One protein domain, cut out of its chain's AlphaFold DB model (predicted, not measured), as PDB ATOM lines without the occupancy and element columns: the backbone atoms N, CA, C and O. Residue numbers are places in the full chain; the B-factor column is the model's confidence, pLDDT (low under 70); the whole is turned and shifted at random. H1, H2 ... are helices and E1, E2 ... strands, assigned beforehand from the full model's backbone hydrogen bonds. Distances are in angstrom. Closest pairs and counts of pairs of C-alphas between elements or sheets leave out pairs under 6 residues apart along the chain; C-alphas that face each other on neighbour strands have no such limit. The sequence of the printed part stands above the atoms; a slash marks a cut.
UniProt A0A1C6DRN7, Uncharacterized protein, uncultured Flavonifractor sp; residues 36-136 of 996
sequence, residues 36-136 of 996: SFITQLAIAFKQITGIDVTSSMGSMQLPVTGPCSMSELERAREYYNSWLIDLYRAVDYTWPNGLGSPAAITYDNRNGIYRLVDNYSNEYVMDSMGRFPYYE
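What this domain is: This is residues 36 to 136 of the 996 residues of an uncharacterized protein of uncultured Flavonifractor sp (UniProt A0A1C6DRN7). One long helix, H2, lies over one face of a small antiparallel sheet of three strands and runs along it, while a shorter helix, H1, sits beyond the sheet near the last residues of H2. Long links make up much of the rest; residues 50 to 69 run back over the length of the domain from the end of H1 to the start of H2. The printed part has 101 residues, with two named helices and three named strands in the order H1 H2 E1 E2 E3; the sheet's order is E1 - E2 - E3. The class is mixed, helices and strands, with under half of the residues, 49, in named elements. The whole is compact, with a radius of gyration of the C-alphas of 13.2 A, and spans 38 by 28 by 23 A.

Where its parts are: H1, residues 36 to 49, begins at C-alpha 36 (-43.899, -12.246, 55.397) and is 19.8 A long from first to last C-alpha. H2, residues 70 to 89, runs 28.7 A from C-alpha 70 at (-34.277, 2.154, 36.957). E1 is residues 103 to 108, 14.2 A, and E2 is residues 113 to 118, 15.9 A. E3, residues 133 to 135, measures 7.1 A and ends at C-alpha 135 (-33.022, -3.241, 38.553).

How they stand to each other: E1, E2 and E3 form a meander, each strand the antiparallel neighbour of the one before, with E1 and E3 as edge strands. E1 and E2 are a hairpin, with N 104 and O 117 at 2.9 A and N 108 and O 113 at 2.8 A, within hydrogen-bond range. E2 and E3 are a hairpin too, with N 114 and O 135 within hydrogen-bond range at 2.8 A. Residues 66 to 67 pair with residues 133 to 134 of E3, parallel. H2 is on the sheet, making two layers, a helix on one face of a sheet; its height over the sheet is 8.3 A. It lies over E2 and runs along the strands, at 8 degrees to E2 on the local plane. The closest C-alphas of H2 and E1 are those of Asn 81 and Ala 103, 6.2 A apart. H1 is not on the sheet. H1 and H2 are close but not clearly touching, their closest C-alphas being those of Thr 49 and Tyr 88, 8.0 A apart; they run the same way at a steep tilt of 41 degrees. In H1 and H2 every O i to N i+4 pair is within hydrogen-bond range.

The domain as a whole: The two C-alphas farthest apart are those of Asp 92 and Gly 112, 39.0 A. The printed part has no cut. The links H1 to H2, H2 to E1 and E2 to E3 are long; E1 to E2 is tight. The mean pLDDT of the printed part is 71.7, and 32 residues are under 70, among them residues 53 to 60, 94 to 100, 108 to 112 and 127 to 131.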
ATOM      1  N   SER A  36     -44.370 -13.200  54.385       60.16
ATOM      2  CA  SER A  36     -43.899 -12.246  55.397       60.16
ATOM      3  C   SER A  36     -44.280 -10.800  55.081       60.16
ATOM      4  O   SER A  36     -44.766 -10.121  55.979       60.16
ATOM      5  N   PHE A  37     -44.145 -10.325  53.836       71.06
ATOM      6  CA  PHE A  37     -44.348  -8.903  53.515       71.06
ATOM      7  C   PHE A  37     -45.788  -8.438  53.777       71.06
ATOM      8  O   PHE A  37     -46.011  -7.511  54.554       71.06
ATOM      9  N   ILE A  38     -46.783  -9.112  53.188       69.25
ATOM     10  CA  ILE A  38     -48.200  -8.742  53.355       69.25
ATOM     11  C   ILE A  38     -48.635  -8.891  54.820       69.25
ATOM     12  O   ILE A  38     -49.357  -8.038  55.340       69.25
ATOM     13  N   THR A  39     -48.147  -9.925  55.512       70.19
ATOM     14  CA  THR A  39     -48.447 -10.155  56.931       70.19
ATOM     15  C   THR A  39     -47.854  -9.059  57.820       70.19
ATOM     16  O   THR A  39     -48.557  -8.519  58.676       70.19
ATOM     17  N   GLN A  40     -46.590  -8.680  57.613       72.12
ATOM     18  CA  GLN A  40     -45.927  -7.636  58.398       72.12
ATOM     19  C   GLN A  40     -46.483  -6.244  58.092       72.12
ATOM     20  O   GLN A  40     -46.696  -5.459  59.016       72.12
ATOM     21  N   LEU A  41     -46.818  -5.956  56.832       75.44
ATOM     22  CA  LEU A  41     -47.461  -4.702  56.449       75.44
ATOM     23  C   LEU A  41     -48.859  -4.575  57.076       75.44
ATOM     24  O   LEU A  41     -49.215  -3.506  57.570       75.44
ATOM     25  N   ALA A  42     -49.635  -5.664  57.140       71.81
ATOM     26  CA  ALA A  42     -50.939  -5.673  57.806       71.81
ATOM     27  C   ALA A  42     -50.820  -5.460  59.327       71.81
ATOM     28  O   ALA A  42     -51.608  -4.713  59.916       71.81
ATOM     29  N   ILE A  43     -49.819  -6.078  59.967       73.88
ATOM     30  CA  ILE A  43     -49.511  -5.878  61.392       73.88
ATOM     31  C   ILE A  43     -49.125  -4.419  61.652       73.88
ATOM     32  O   ILE A  43     -49.669  -3.801  62.570       73.88
ATOM     33  N   ALA A  44     -48.241  -3.854  60.833       70.94
ATOM     34  CA  ALA A  44     -47.815  -2.463  60.920       70.94
ATOM     35  C   ALA A  44     -48.985  -1.482  60.738       70.94
ATOM     36  O   ALA A  44     -49.182  -0.585  61.560       70.94
ATOM     37  N   PHE A  45     -49.819  -1.693  59.718       75.38
ATOM     38  CA  PHE A  45     -50.999  -0.869  59.458       75.38
ATOM     39  C   PHE A  45     -51.977  -0.887  60.641       75.38
ATOM     40  O   PHE A  45     -52.471   0.161  61.071       75.38
ATOM     41  N   LYS A  46     -52.213  -2.068  61.224       77.62
ATOM     42  CA  LYS A  46     -53.053  -2.242  62.414       77.62
ATOM     43  C   LYS A  46     -52.461  -1.579  63.654       77.62
ATOM     44  O   LYS A  46     -53.214  -1.037  64.457       77.62
ATOM     45  N   GLN A  47     -51.138  -1.588  63.822       75.88
ATOM     46  CA  GLN A  47     -50.475  -0.893  64.932       75.88
ATOM     47  C   GLN A  47     -50.649   0.630  64.858       75.88
ATOM     48  O   GLN A  47     -50.755   1.272  65.901       75.88
ATOM     49  N   ILE A  48     -50.719   1.204  63.652       70.62
ATOM     50  CA  ILE A  48     -50.883   2.652  63.452       70.62
ATOM     51  C   ILE A  48     -52.347   3.086  63.531       70.62
ATOM     52  O   ILE A  48     -52.680   4.065  64.199       70.62
ATOM     53  N   THR A  49     -53.221   2.380  62.816       73.50
ATOM     54  CA  THR A  49     -54.618   2.797  62.613       73.50
ATOM     55  C   THR A  49     -55.583   2.137  63.597       73.50
ATOM     56  O   THR A  49     -56.709   2.597  63.767       73.50
ATOM     57  N   GLY A  50     -55.160   1.050  64.251       69.88
ATOM     58  CA  GLY A  50     -56.007   0.198  65.088       69.88
ATOM     59  C   GLY A  50     -56.914  -0.759  64.305       69.88
ATOM     60  O   GLY A  50     -57.659  -1.518  64.929       69.88
ATOM     61  N   ILE A  51     -56.872  -0.744  62.965       72.94
ATOM     62  CA  ILE A  51     -57.804  -1.466  62.086       72.94
ATOM     63  C   ILE A  51     -57.086  -2.621  61.379       72.94
ATOM     64  O   ILE A  51     -55.979  -2.469  60.870       72.94
ATOM     65  N   ASP A  52     -57.728  -3.791  61.349       74.62
ATOM     66  CA  ASP A  52     -57.224  -4.973  60.648       74.62
ATOM     67  C   ASP A  52     -57.714  -4.981  59.195       74.62
ATOM     68  O   ASP A  52     -58.919  -4.995  58.942       74.62
ATOM     69  N   VAL A  53     -56.777  -4.957  58.250       65.81
ATOM     70  CA  VAL A  53     -57.043  -4.872  56.804       65.81
ATOM     71  C   VAL A  53     -56.509  -6.085  56.037       65.81
ATOM     72  O   VAL A  53     -56.432  -6.051  54.812       65.81
ATOM     73  N   THR A  54     -56.178  -7.180  56.733       65.69
ATOM     74  CA  THR A  54     -55.611  -8.411  56.143       65.69
ATOM     75  C   THR A  54     -56.382  -8.927  54.918       65.69
ATOM     76  O   THR A  54     -55.768  -9.371  53.952       65.69
ATOM     77  N   SER A  55     -57.714  -8.808  54.889       59.16
ATOM     78  CA  SER A  55     -58.545  -9.218  53.742       59.16
ATOM     79  C   SER A  55     -58.486  -8.283  52.525       59.16
ATOM     80  O   SER A  55     -58.850  -8.690  51.425       59.16
ATOM     81  N   SER A  56     -58.065  -7.030  52.706       57.00
ATOM     82  CA  SER A  56     -58.067  -5.978  51.677       57.00
ATOM     83  C   SER A  56     -56.710  -5.807  50.984       57.00
ATOM     84  O   SER A  56     -56.624  -5.103  49.983       57.00
ATOM     85  N   MET A  57     -55.661  -6.453  51.500       60.81
ATOM     86  CA  MET A  57     -54.279  -6.323  51.017       60.81
ATOM     87  C   MET A  57     -53.881  -7.385  49.978       60.81
ATOM     88  O   MET A  57     -52.871  -7.228  49.300       60.81
ATOM     89  N   GLY A  58     -54.695  -8.432  49.788       55.88
ATOM     90  CA  GLY A  58     -54.439  -9.507  48.816       55.88
ATOM     91  C   GLY A  58     -54.609  -9.120  47.335       55.88
ATOM     92  O   GLY A  58     -54.365  -9.945  46.458       55.88
ATOM     93  N   SER A  59     -55.033  -7.888  47.038       56.28
ATOM     94  CA  SER A  59     -55.297  -7.392  45.677       56.28
ATOM     95  C   SER A  59     -54.210  -6.469  45.115       56.28
ATOM     96  O   SER A  59     -54.372  -5.948  44.012       56.28
ATOM     97  N   MET A  60     -53.111  -6.248  45.845       68.19
ATOM     98  CA  MET A  60     -52.021  -5.394  45.375       68.19
ATOM     99  C   MET A  60     -51.260  -6.071  44.226       68.19
ATOM    100  O   MET A  60     -50.652  -7.125  44.412       68.19
ATOM    101  N   GLN A  61     -51.271  -5.443  43.047       70.25
ATOM    102  CA  GLN A  61     -50.492  -5.856  41.879       70.25
ATOM    103  C   GLN A  61     -49.543  -4.739  41.465       70.25
ATOM    104  O   GLN A  61     -49.964  -3.597  41.295       70.25
ATOM    105  N   LEU A  62     -48.264  -5.070  41.298       73.88
ATOM    106  CA  LEU A  62     -47.263  -4.111  40.840       73.88
ATOM    107  C   LEU A  62     -47.351  -3.945  39.313       73.88
ATOM    108  O   LEU A  62     -47.623  -4.915  38.606       73.88
ATOM    109  N   PRO A  63     -47.120  -2.730  38.781       70.12
ATOM    110  CA  PRO A  63     -47.249  -2.449  37.350       70.12
ATOM    111  C   PRO A  63     -46.152  -3.105  36.497       70.12
ATOM    112  O   PRO A  63     -46.305  -3.190  35.281       70.12
ATOM    113  N   VAL A  64     -45.052  -3.535  37.124       73.06
ATOM    114  CA  VAL A  64     -43.921  -4.254  36.523       73.06
ATOM    115  C   VAL A  64     -43.438  -5.300  37.534       73.06
ATOM    116  O   VAL A  64     -43.399  -5.020  38.735       73.06
ATOM    117  N   THR A  65     -43.082  -6.493  37.061       71.94
ATOM    118  CA  THR A  65     -42.485  -7.582  37.850       71.94
ATOM    119  C   THR A  65     -41.324  -8.206  37.064       71.94
ATOM    120  O   THR A  65     -41.420  -8.327  35.845       71.94
ATOM    121  N   GLY A  66     -40.232  -8.591  37.738       63.22
ATOM    122  CA  GLY A  66     -38.999  -9.086  37.100       63.22
ATOM    123  C   GLY A  66     -37.931  -8.001  36.850       63.22
ATOM    124  O   GLY A  66     -38.046  -6.906  37.415       63.22
ATOM    125  N   PRO A  67     -36.899  -8.298  36.030       68.81
ATOM    126  CA  PRO A  67     -35.868  -7.333  35.650       68.81
ATOM    127  C   PRO A  67     -36.488  -6.127  34.943       68.81
ATOM    128  O   PRO A  67     -37.295  -6.280  34.025       68.81
ATOM    129  N   CYS A  68     -36.121  -4.923  35.364       63.78
ATOM    130  CA  CYS A  68     -36.651  -3.679  34.819       63.78
ATOM    131  C   CYS A  68     -35.602  -2.568  34.860       63.78
ATOM    132  O   CYS A  68     -34.636  -2.634  35.617       63.78
ATOM    133  N   SER A  69     -35.788  -1.530  34.050       75.38
ATOM    134  CA  SER A  69     -34.931  -0.342  34.082       75.38
ATOM    135  C   SER A  69     -35.146   0.485  35.362       75.38
ATOM    136  O   SER A  69     -36.213   0.444  35.976       75.38
ATOM    137  N   MET A  70     -34.159   1.300  35.760       73.50
ATOM    138  CA  MET A  70     -34.277   2.154  36.957       73.50
ATOM    139  C   MET A  70     -35.483   3.116  36.884       73.50
ATOM    140  O   MET A  70     -36.117   3.404  37.898       73.50
ATOM    141  N   SER A  71     -35.860   3.574  35.687       73.56
ATOM    142  CA  SER A  71     -37.050   4.411  35.478       73.56
ATOM    143  C   SER A  71     -38.365   3.639  35.665       73.56
ATOM    144  O   SER A  71     -39.336   4.183  36.194       73.56
ATOM    145  N   GLU A  72     -38.411   2.362  35.285       74.19
ATOM    146  CA  GLU A  72     -39.555   1.480  35.537       74.19
ATOM    147  C   GLU A  72     -39.673   1.101  37.016       74.19
ATOM    148  O   GLU A  72     -40.790   1.039  37.540       74.19
ATOM    149  N   LEU A  73     -38.539   0.930  37.705       80.81
ATOM    150  CA  LEU A  73     -38.486   0.701  39.147       80.81
ATOM    151  C   LEU A  73     -38.996   1.923  39.932       80.81
ATOM    152  O   LEU A  73     -39.782   1.775  40.870       80.81
ATOM    153  N   GLU A  74     -38.633   3.133  39.502       80.12
ATOM    154  CA  GLU A  74     -39.178   4.388  40.036       80.12
ATOM    155  C   GLU A  74     -40.694   4.505  39.822       80.12
ATOM    156  O   GLU A  74     -41.450   4.816  40.749       80.12
ATOM    157  N   ARG A  75     -41.185   4.131  38.638       80.44
ATOM    158  CA  ARG A  75     -42.628   4.107  38.359       80.44
ATOM    159  C   ARG A  75     -43.379   3.102  39.239       80.44
ATOM    160  O   ARG A  75     -44.500   3.374  39.677       80.44
ATOM    161  N   ALA A  76     -42.779   1.945  39.522       79.25
ATOM    162  CA  ALA A  76     -43.349   0.965  40.442       79.25
ATOM    163  C   ALA A  76     -43.382   1.479  41.893       79.25
ATOM    164  O   ALA A  76     -44.367   1.242  42.599       79.25
ATOM    165  N   ARG A  77     -42.364   2.244  42.318       83.69
ATOM    166  CA  ARG A  77     -42.327   2.919  43.627       83.69
ATOM    167  C   ARG A  77     -43.492   3.893  43.783       83.69
ATOM    168  O   ARG A  77     -44.209   3.845  44.780       83.69
ATOM    169  N   GLU A  78     -43.704   4.766  42.800       83.19
ATOM    170  CA  GLU A  78     -44.795   5.750  42.819       83.19
ATOM    171  C   GLU A  78     -46.174   5.085  42.895       83.19
ATOM    172  O   GLU A  78     -47.029   5.518  43.675       83.19
ATOM    173  N   TYR A  79     -46.369   3.995  42.149       83.25
ATOM    174  CA  TYR A  79     -47.603   3.214  42.181       83.25
ATOM    175  C   TYR A  79     -47.884   2.637  43.577       83.25
ATOM    176  O   TYR A  79     -48.984   2.812  44.106       83.25
ATOM    177  N   TYR A  80     -46.884   2.005  44.205       83.69
ATOM    178  CA  TYR A  80     -47.011   1.467  45.563       83.69
ATOM    179  C   TYR A  80     -47.317   2.564  46.593       83.69
ATOM    180  O   TYR A  80     -48.214   2.411  47.422       83.69
ATOM    181  N   ASN A  81     -46.622   3.702  46.507       83.44
ATOM    182  CA  ASN A  81     -46.822   4.831  47.416       83.44
ATOM    183  C   ASN A  81     -48.242   5.385  47.336       83.44
ATOM    184  O   ASN A  81     -48.859   5.643  48.369       83.44
ATOM    185  N   SER A  82     -48.769   5.547  46.118       81.06
ATOM    186  CA  SER A  82     -50.149   5.991  45.919       81.06
ATOM    187  C   SER A  82     -51.139   4.983  46.501       81.06
ATOM    188  O   SER A  82     -52.036   5.376  47.243       81.06
ATOM    189  N   TRP A  83     -50.944   3.689  46.224       83.56
ATOM    190  CA  TRP A  83     -51.811   2.621  46.723       83.56
ATOM    191  C   TRP A  83     -51.863   2.577  48.257       83.56
ATOM    192  O   TRP A  83     -52.950   2.533  48.836       83.56
ATOM    193  N   LEU A  84     -50.711   2.653  48.931       79.00
ATOM    194  CA  LEU A  84     -50.656   2.606  50.391       79.00
ATOM    195  C   LEU A  84     -51.250   3.875  51.023       79.00
ATOM    196  O   LEU A  84     -51.999   3.785  51.994       79.00
ATOM    197  N   ILE A  85     -50.994   5.059  50.452       78.12
ATOM    198  CA  ILE A  85     -51.606   6.318  50.911       78.12
ATOM    199  C   ILE A  85     -53.131   6.266  50.787       78.12
ATOM    200  O   ILE A  85     -53.835   6.696  51.705       78.12
ATOM    201  N   ASP A  86     -53.653   5.728  49.685       78.62
ATOM    202  CA  ASP A  86     -55.092   5.577  49.488       78.62
ATOM    203  C   ASP A  86     -55.702   4.558  50.465       78.62
ATOM    204  O   ASP A  86     -56.809   4.779  50.957       78.62
ATOM    205  N   LEU A  87     -54.960   3.510  50.847       77.56
ATOM    206  CA  LEU A  87     -55.370   2.566  51.892       77.56
ATOM    207  C   LEU A  87     -55.486   3.235  53.276       77.56
ATOM    208  O   LEU A  87     -56.472   3.011  53.977       77.56
ATOM    209  N   TYR A  88     -54.535   4.096  53.664       75.88
ATOM    210  CA  TYR A  88     -54.628   4.876  54.911       75.88
ATOM    211  C   TYR A  88     -55.796   5.875  54.873       75.88
ATOM    212  O   TYR A  88     -56.549   5.987  55.842       75.88
ATOM    213  N   ARG A  89     -56.007   6.548  53.735       77.12
ATOM    214  CA  ARG A  89     -57.151   7.457  53.544       77.12
ATOM    215  C   ARG A  89     -58.494   6.737  53.625       77.12
ATOM    216  O   ARG A  89     -59.442   7.314  54.143       77.12
ATOM    217  N   ALA A  90     -58.581   5.495  53.148       73.25
ATOM    218  CA  ALA A  90     -59.808   4.698  53.181       73.25
ATOM    219  C   ALA A  90     -60.290   4.364  54.605       73.25
ATOM    220  O   ALA A  90     -61.455   4.016  54.788       73.25
ATOM    221  N   VAL A  91     -59.417   4.491  55.608       75.50
ATOM    222  CA  VAL A  91     -59.745   4.341  57.035       75.50
ATOM    223  C   VAL A  91     -59.674   5.672  57.798       75.50
ATOM    224  O   VAL A  91     -59.474   5.682  59.012       75.50
ATOM    225  N   ASP A  92     -59.823   6.795  57.084       75.88
ATOM    226  CA  ASP A  92     -59.764   8.169  57.603       75.88
ATOM    227  C   ASP A  92     -58.461   8.504  58.360       75.88
ATOM    228  O   ASP A  92     -58.424   9.383  59.225       75.88
ATOM    229  N   TYR A  93     -57.359   7.830  58.015       73.50
ATOM    230  CA  TYR A  93     -56.041   8.079  58.587       73.50
ATOM    231  C   TYR A  93     -55.148   8.815  57.583       73.50
ATOM    232  O   TYR A  93     -55.102   8.501  56.394       73.50
ATOM    233  N   THR A  94     -54.422   9.833  58.044       67.00
ATOM    234  CA  THR A  94     -53.501  10.593  57.186       67.00
ATOM    235  C   THR A  94     -52.092  10.040  57.346       67.00
ATOM    236  O   THR A  94     -51.649   9.848  58.477       67.00
ATOM    237  N   TRP A  95     -51.386   9.791  56.237       68.00
ATOM    238  CA  TRP A  95     -49.992   9.338  56.294       68.00
ATOM    239  C   TRP A  95     -49.159  10.282  57.189       68.00
ATOM    240  O   TRP A  95     -49.261  11.503  57.014       68.00
ATOM    241  N   PRO A  96     -48.379   9.772  58.162       61.78
ATOM    242  CA  PRO A  96     -47.734  10.621  59.160       61.78
ATOM    243  C   PRO A  96     -46.730  11.608  58.544       61.78
ATOM    244  O   PRO A  96     -45.798  11.225  57.835       61.78
ATOM    245  N   ASN A  97     -46.881  12.897  58.863       53.66
ATOM    246  CA  ASN A  97     -45.934  13.930  58.441       53.66
ATOM    247  C   ASN A  97     -44.572  13.716  59.118       53.66
ATOM    248  O   ASN A  97     -44.466  13.804  60.340       53.66
ATOM    249  N   GLY A  98     -43.535  13.470  58.311       55.84
ATOM    250  CA  GLY A  98     -42.149  13.282  58.758       55.84
ATOM    251  C   GLY A  98     -41.529  11.925  58.407       55.84
ATOM    252  O   GLY A  98     -40.322  11.782  58.557       55.84
ATOM    253  N   LEU A  99     -42.311  10.961  57.904       55.47
ATOM    254  CA  LEU A  99     -41.820   9.617  57.547       55.47
ATOM    255  C   LEU A  99     -41.369   9.462  56.083       55.47
ATOM    256  O   LEU A  99     -40.932   8.389  55.686       55.47
ATOM    257  N   GLY A 100     -41.439  10.524  55.277       64.50
ATOM    258  CA  GLY A 100     -41.060  10.465  53.865       64.50
ATOM    259  C   GLY A 100     -42.018   9.622  53.015       64.50
ATOM    260  O   GLY A 100     -43.182   9.420  53.371       64.50
ATOM    261  N   SER A 101     -41.529   9.197  51.850       70.19
ATOM    262  CA  SER A 101     -42.269   8.378  50.887       70.19
ATOM    263  C   SER A 101     -42.499   6.956  51.435       70.19
ATOM    264  O   SER A 101     -41.555   6.407  52.003       70.19
ATOM    265  N   PRO A 102     -43.689   6.339  51.272       74.69
ATOM    266  CA  PRO A 102     -43.990   5.029  51.861       74.69
ATOM    267  C   PRO A 102     -43.001   3.904  51.508       74.69
ATOM    268  O   PRO A 102     -42.571   3.179  52.396       74.69
ATOM    269  N   ALA A 103     -42.557   3.814  50.258       82.00
ATOM    270  CA  ALA A 103     -41.475   2.942  49.814       82.00
ATOM    271  C   ALA A 103     -40.275   3.726  49.280       82.00
ATOM    272  O   ALA A 103     -40.415   4.816  48.707       82.00
ATOM    273  N   ALA A 104     -39.102   3.111  49.418       80.00
ATOM    274  CA  ALA A 104     -37.829   3.549  48.861       80.00
ATOM    275  C   ALA A 104     -37.227   2.473  47.944       80.00
ATOM    276  O   ALA A 104     -37.489   1.281  48.103       80.00
ATOM    277  N   ILE A 105     -36.396   2.899  46.992       83.38
ATOM    278  CA  ILE A 105     -35.539   1.993  46.218       83.38
ATOM    279  C   ILE A 105     -34.270   1.774  47.037       83.38
ATOM    280  O   ILE A 105     -33.592   2.737  47.387       83.38
ATOM    281  N   THR A 106     -33.973   0.520  47.360       74.94
ATOM    282  CA  THR A 106     -32.816   0.133  48.173       74.94
ATOM    283  C   THR A 106     -32.038  -0.971  47.468       74.94
ATOM    284  O   THR A 106     -32.617  -1.796  46.758       74.94
ATOM    285  N   TYR A 107     -30.721  -0.978  47.656       73.38
ATOM    286  CA  TYR A 107     -29.849  -2.025  47.140       73.38
ATOM    287  C   TYR A 107     -29.909  -3.271  48.039       73.38
ATOM    288  O   TYR A 107     -29.642  -3.203  49.240       73.38
ATOM    289  N   ASP A 108     -30.288  -4.408  47.462       69.69
ATOM    290  CA  ASP A 108     -30.320  -5.714  48.114       69.69
ATOM    291  C   ASP A 108     -28.949  -6.385  47.974       69.69
ATOM    292  O   ASP A 108     -28.701  -7.154  47.043       69.69
ATOM    293  N   ASN A 109     -28.054  -6.099  48.928       56.09
ATOM    294  CA  ASN A 109     -26.684  -6.629  48.969       56.09
ATOM    295  C   ASN A 109     -26.596  -8.153  48.816       56.09
ATOM    296  O   ASN A 109     -25.552  -8.662  48.422       56.09
ATOM    297  N   ARG A 110     -27.644  -8.898  49.193       50.78
ATOM    298  CA  ARG A 110     -27.619 -10.364  49.149       50.78
ATOM    299  C   ARG A 110     -27.789 -10.891  47.725       50.78
ATOM    300  O   ARG A 110     -27.268 -11.958  47.425       50.78
ATOM    301  N   ASN A 111     -28.509 -10.150  46.886       53.38
ATOM    302  CA  ASN A 111     -28.875 -10.572  45.536       53.38
ATOM    303  C   ASN A 111     -28.269  -9.670  44.446       53.38
ATOM    304  O   ASN A 111     -28.403  -9.977  43.273       53.38
ATOM    305  N   GLY A 112     -27.593  -8.577  44.818       60.34
ATOM    306  CA  GLY A 112     -26.882  -7.705  43.879       60.34
ATOM    307  C   GLY A 112     -27.782  -6.771  43.064       60.34
ATOM    308  O   GLY A 112     -27.336  -6.234  42.056       60.34
ATOM    309  N   ILE A 113     -29.027  -6.551  43.496       73.81
ATOM    310  CA  ILE A 113     -30.074  -5.850  42.733       73.81
ATOM    311  C   ILE A 113     -30.637  -4.647  43.498       73.81
ATOM    312  O   ILE A 113     -30.702  -4.654  44.725       73.81
ATOM    313  N   TYR A 114     -31.120  -3.625  42.794       74.62
ATOM    314  CA  TYR A 114     -31.971  -2.582  43.371       74.62
ATOM    315  C   TYR A 114     -33.435  -3.024  43.342       74.62
ATOM    316  O   TYR A 114     -33.951  -3.413  42.298       74.62
ATOM    317  N   ARG A 115     -34.128  -2.936  44.481       81.31
ATOM    318  CA  ARG A 115     -35.554  -3.283  44.609       81.31
ATOM    319  C   ARG A 115     -36.270  -2.370  45.603       81.31
ATOM    320  O   ARG A 115     -35.650  -1.580  46.312       81.31
ATOM    321  N   LEU A 116     -37.594  -2.471  45.652       84.25
ATOM    322  CA  LEU A 116     -38.429  -1.660  46.541       84.25
ATOM    323  C   LEU A 116     -38.457  -2.222  47.974       84.25
ATOM    324  O   LEU A 116     -38.672  -3.420  48.168       84.25
ATOM    325  N   VAL A 117     -38.298  -1.348  48.969       82.31
ATOM    326  CA  VAL A 117     -38.499  -1.610  50.409       82.31
ATOM    327  C   VAL A 117     -39.606  -0.703  50.924       82.31
ATOM    328  O   VAL A 117     -39.603   0.495  50.638       82.31
ATOM    329  N   ASP A 118     -40.539  -1.261  51.693       79.56
ATOM    330  CA  ASP A 118     -41.509  -0.468  52.443       79.56
ATOM    331  C   ASP A 118     -40.838   0.098  53.698       79.56
ATOM    332  O   ASP A 118     -40.343  -0.644  54.546       79.56
ATOM    333  N   ASN A 119     -40.827   1.423  53.836       75.62
ATOM    334  CA  ASN A 119     -40.084   2.114  54.891       75.62
ATOM    335  C   ASN A 119     -40.683   1.915  56.290       75.62
ATOM    336  O   ASN A 119     -40.070   2.326  57.276       75.62
ATOM    337  N   TYR A 120     -41.875   1.323  56.398       71.69
ATOM    338  CA  TYR A 120     -42.547   1.133  57.678       71.69
ATOM    339  C   TYR A 120     -42.415  -0.298  58.210       71.69
ATOM    340  O   TYR A 120     -42.044  -0.500  59.366       71.69
ATOM    341  N   SER A 121     -42.704  -1.299  57.380       68.56
ATOM    342  CA  SER A 121     -42.476  -2.713  57.700       68.56
ATOM    343  C   SER A 121     -41.001  -3.105  57.595       68.56
ATOM    344  O   SER A 121     -40.601  -4.095  58.200       68.56
ATOM    345  N   ASN A 122     -40.191  -2.311  56.883       70.06
ATOM    346  CA  ASN A 122     -38.789  -2.591  56.564       70.06
ATOM    347  C   ASN A 122     -38.602  -3.924  55.814       70.06
ATOM    348  O   ASN A 122     -37.544  -4.551  55.870       70.06
ATOM    349  N   GLU A 123     -39.653  -4.354  55.123       76.00
ATOM    350  CA  GLU A 123     -39.706  -5.568  54.322       76.00
ATOM    351  C   GLU A 123     -39.707  -5.195  52.836       76.00
ATOM    352  O   GLU A 123     -40.146  -4.111  52.429       76.00
ATOM    353  N   TYR A 124     -39.205  -6.102  52.003       81.44
ATOM    354  CA  TYR A 124     -39.172  -5.862  50.569       81.44
ATOM    355  C   TYR A 124     -40.569  -5.948  49.952       81.44
ATOM    356  O   TYR A 124     -41.295  -6.919  50.167       81.44
ATOM    357  N   VAL A 125     -40.917  -4.961  49.124       78.88
ATOM    358  CA  VAL A 125     -42.234  -4.883  48.485       78.88
ATOM    359  C   VAL A 125     -42.365  -5.971  47.425       78.88
ATOM    360  O   VAL A 125     -41.534  -6.079  46.522       78.88
ATOM    361  N   MET A 126     -43.428  -6.766  47.531       73.50
ATOM    362  CA  MET A 126     -43.779  -7.836  46.595       73.50
ATOM    363  C   MET A 126     -45.296  -7.860  46.391       73.50
ATOM    364  O   MET A 126     -46.042  -7.485  47.297       73.50
ATOM    365  N   ASP A 127     -45.759  -8.274  45.213       69.94
ATOM    366  CA  ASP A 127     -47.188  -8.459  44.948       69.94
ATOM    367  C   ASP A 127     -47.761  -9.690  45.679       69.94
ATOM    368  O   ASP A 127     -47.033 -10.465  46.303       69.94
ATOM    369  N   SER A 128     -49.081  -9.895  45.602       58.72
ATOM    370  CA  SER A 128     -49.754 -11.024  46.271       58.72
ATOM    371  C   SER A 128     -49.372 -12.417  45.746       58.72
ATOM    372  O   SER A 128     -49.831 -13.416  46.295       58.72
ATOM    373  N   MET A 129     -48.531 -12.501  44.707       57.22
ATOM    374  CA  MET A 129     -47.971 -13.736  44.153       57.22
ATOM    375  C   MET A 129     -46.466 -13.886  44.454       57.22
ATOM    376  O   MET A 129     -45.843 -14.822  43.960       57.22
ATOM    377  N   GLY A 130     -45.870 -12.984  45.248       61.84
ATOM    378  CA  GLY A 130     -44.446 -13.005  45.603       61.84
ATOM    379  C   GLY A 130     -43.515 -12.416  44.535       61.84
ATOM    380  O   GLY A 130     -42.297 -12.555  44.639       61.84
ATOM    381  N   ARG A 131     -44.059 -11.753  43.510       68.06
ATOM    382  CA  ARG A 131     -43.287 -11.175  42.402       68.06
ATOM    383  C   ARG A 131     -42.953  -9.716  42.690       68.06
ATOM    384  O   ARG A 131     -43.748  -8.996  43.295       68.06
ATOM    385  N   PHE A 132     -41.804  -9.250  42.211       72.12
ATOM    386  CA  PHE A 132     -41.385  -7.863  42.403       72.12
ATOM    387  C   PHE A 132     -40.509  -7.347  41.254       72.12
ATOM    388  O   PHE A 132     -39.872  -8.153  40.574       72.12
ATOM    389  N   PRO A 133     -40.489  -6.026  41.011       79.81
ATOM    390  CA  PRO A 133     -39.575  -5.394  40.071       79.81
ATOM    391  C   PRO A 133     -38.190  -5.228  40.698       79.81
ATOM    392  O   PRO A 133     -38.074  -4.838  41.866       79.81
ATOM    393  N   TYR A 134     -37.146  -5.484  39.918       74.94
ATOM    394  CA  TYR A 134     -35.773  -5.208  40.321       74.94
ATOM    395  C   TYR A 134     -34.942  -4.661  39.164       74.94
ATOM    396  O   TYR A 134     -35.167  -5.011  38.010       74.94
ATOM    397  N   TYR A 135     -34.003  -3.778  39.485       71.06
ATOM    398  CA  TYR A 135     -33.022  -3.241  38.553       71.06
ATOM    399  C   TYR A 135     -31.657  -3.834  38.879       71.06
ATOM    400  O   TYR A 135     -31.172  -3.710  40.005       71.06
ATOM    401  N   GLU A 136     -31.042  -4.469  37.893       71.19
ATOM    402  CA  GLU A 136     -29.664  -4.926  37.983       71.19
ATOM    403  C   GLU A 136     -28.759  -3.767  37.560       71.19
ATOM    404  O   GLU A 136     -28.833  -3.322  36.409       71.19
TER     405      GLU A 136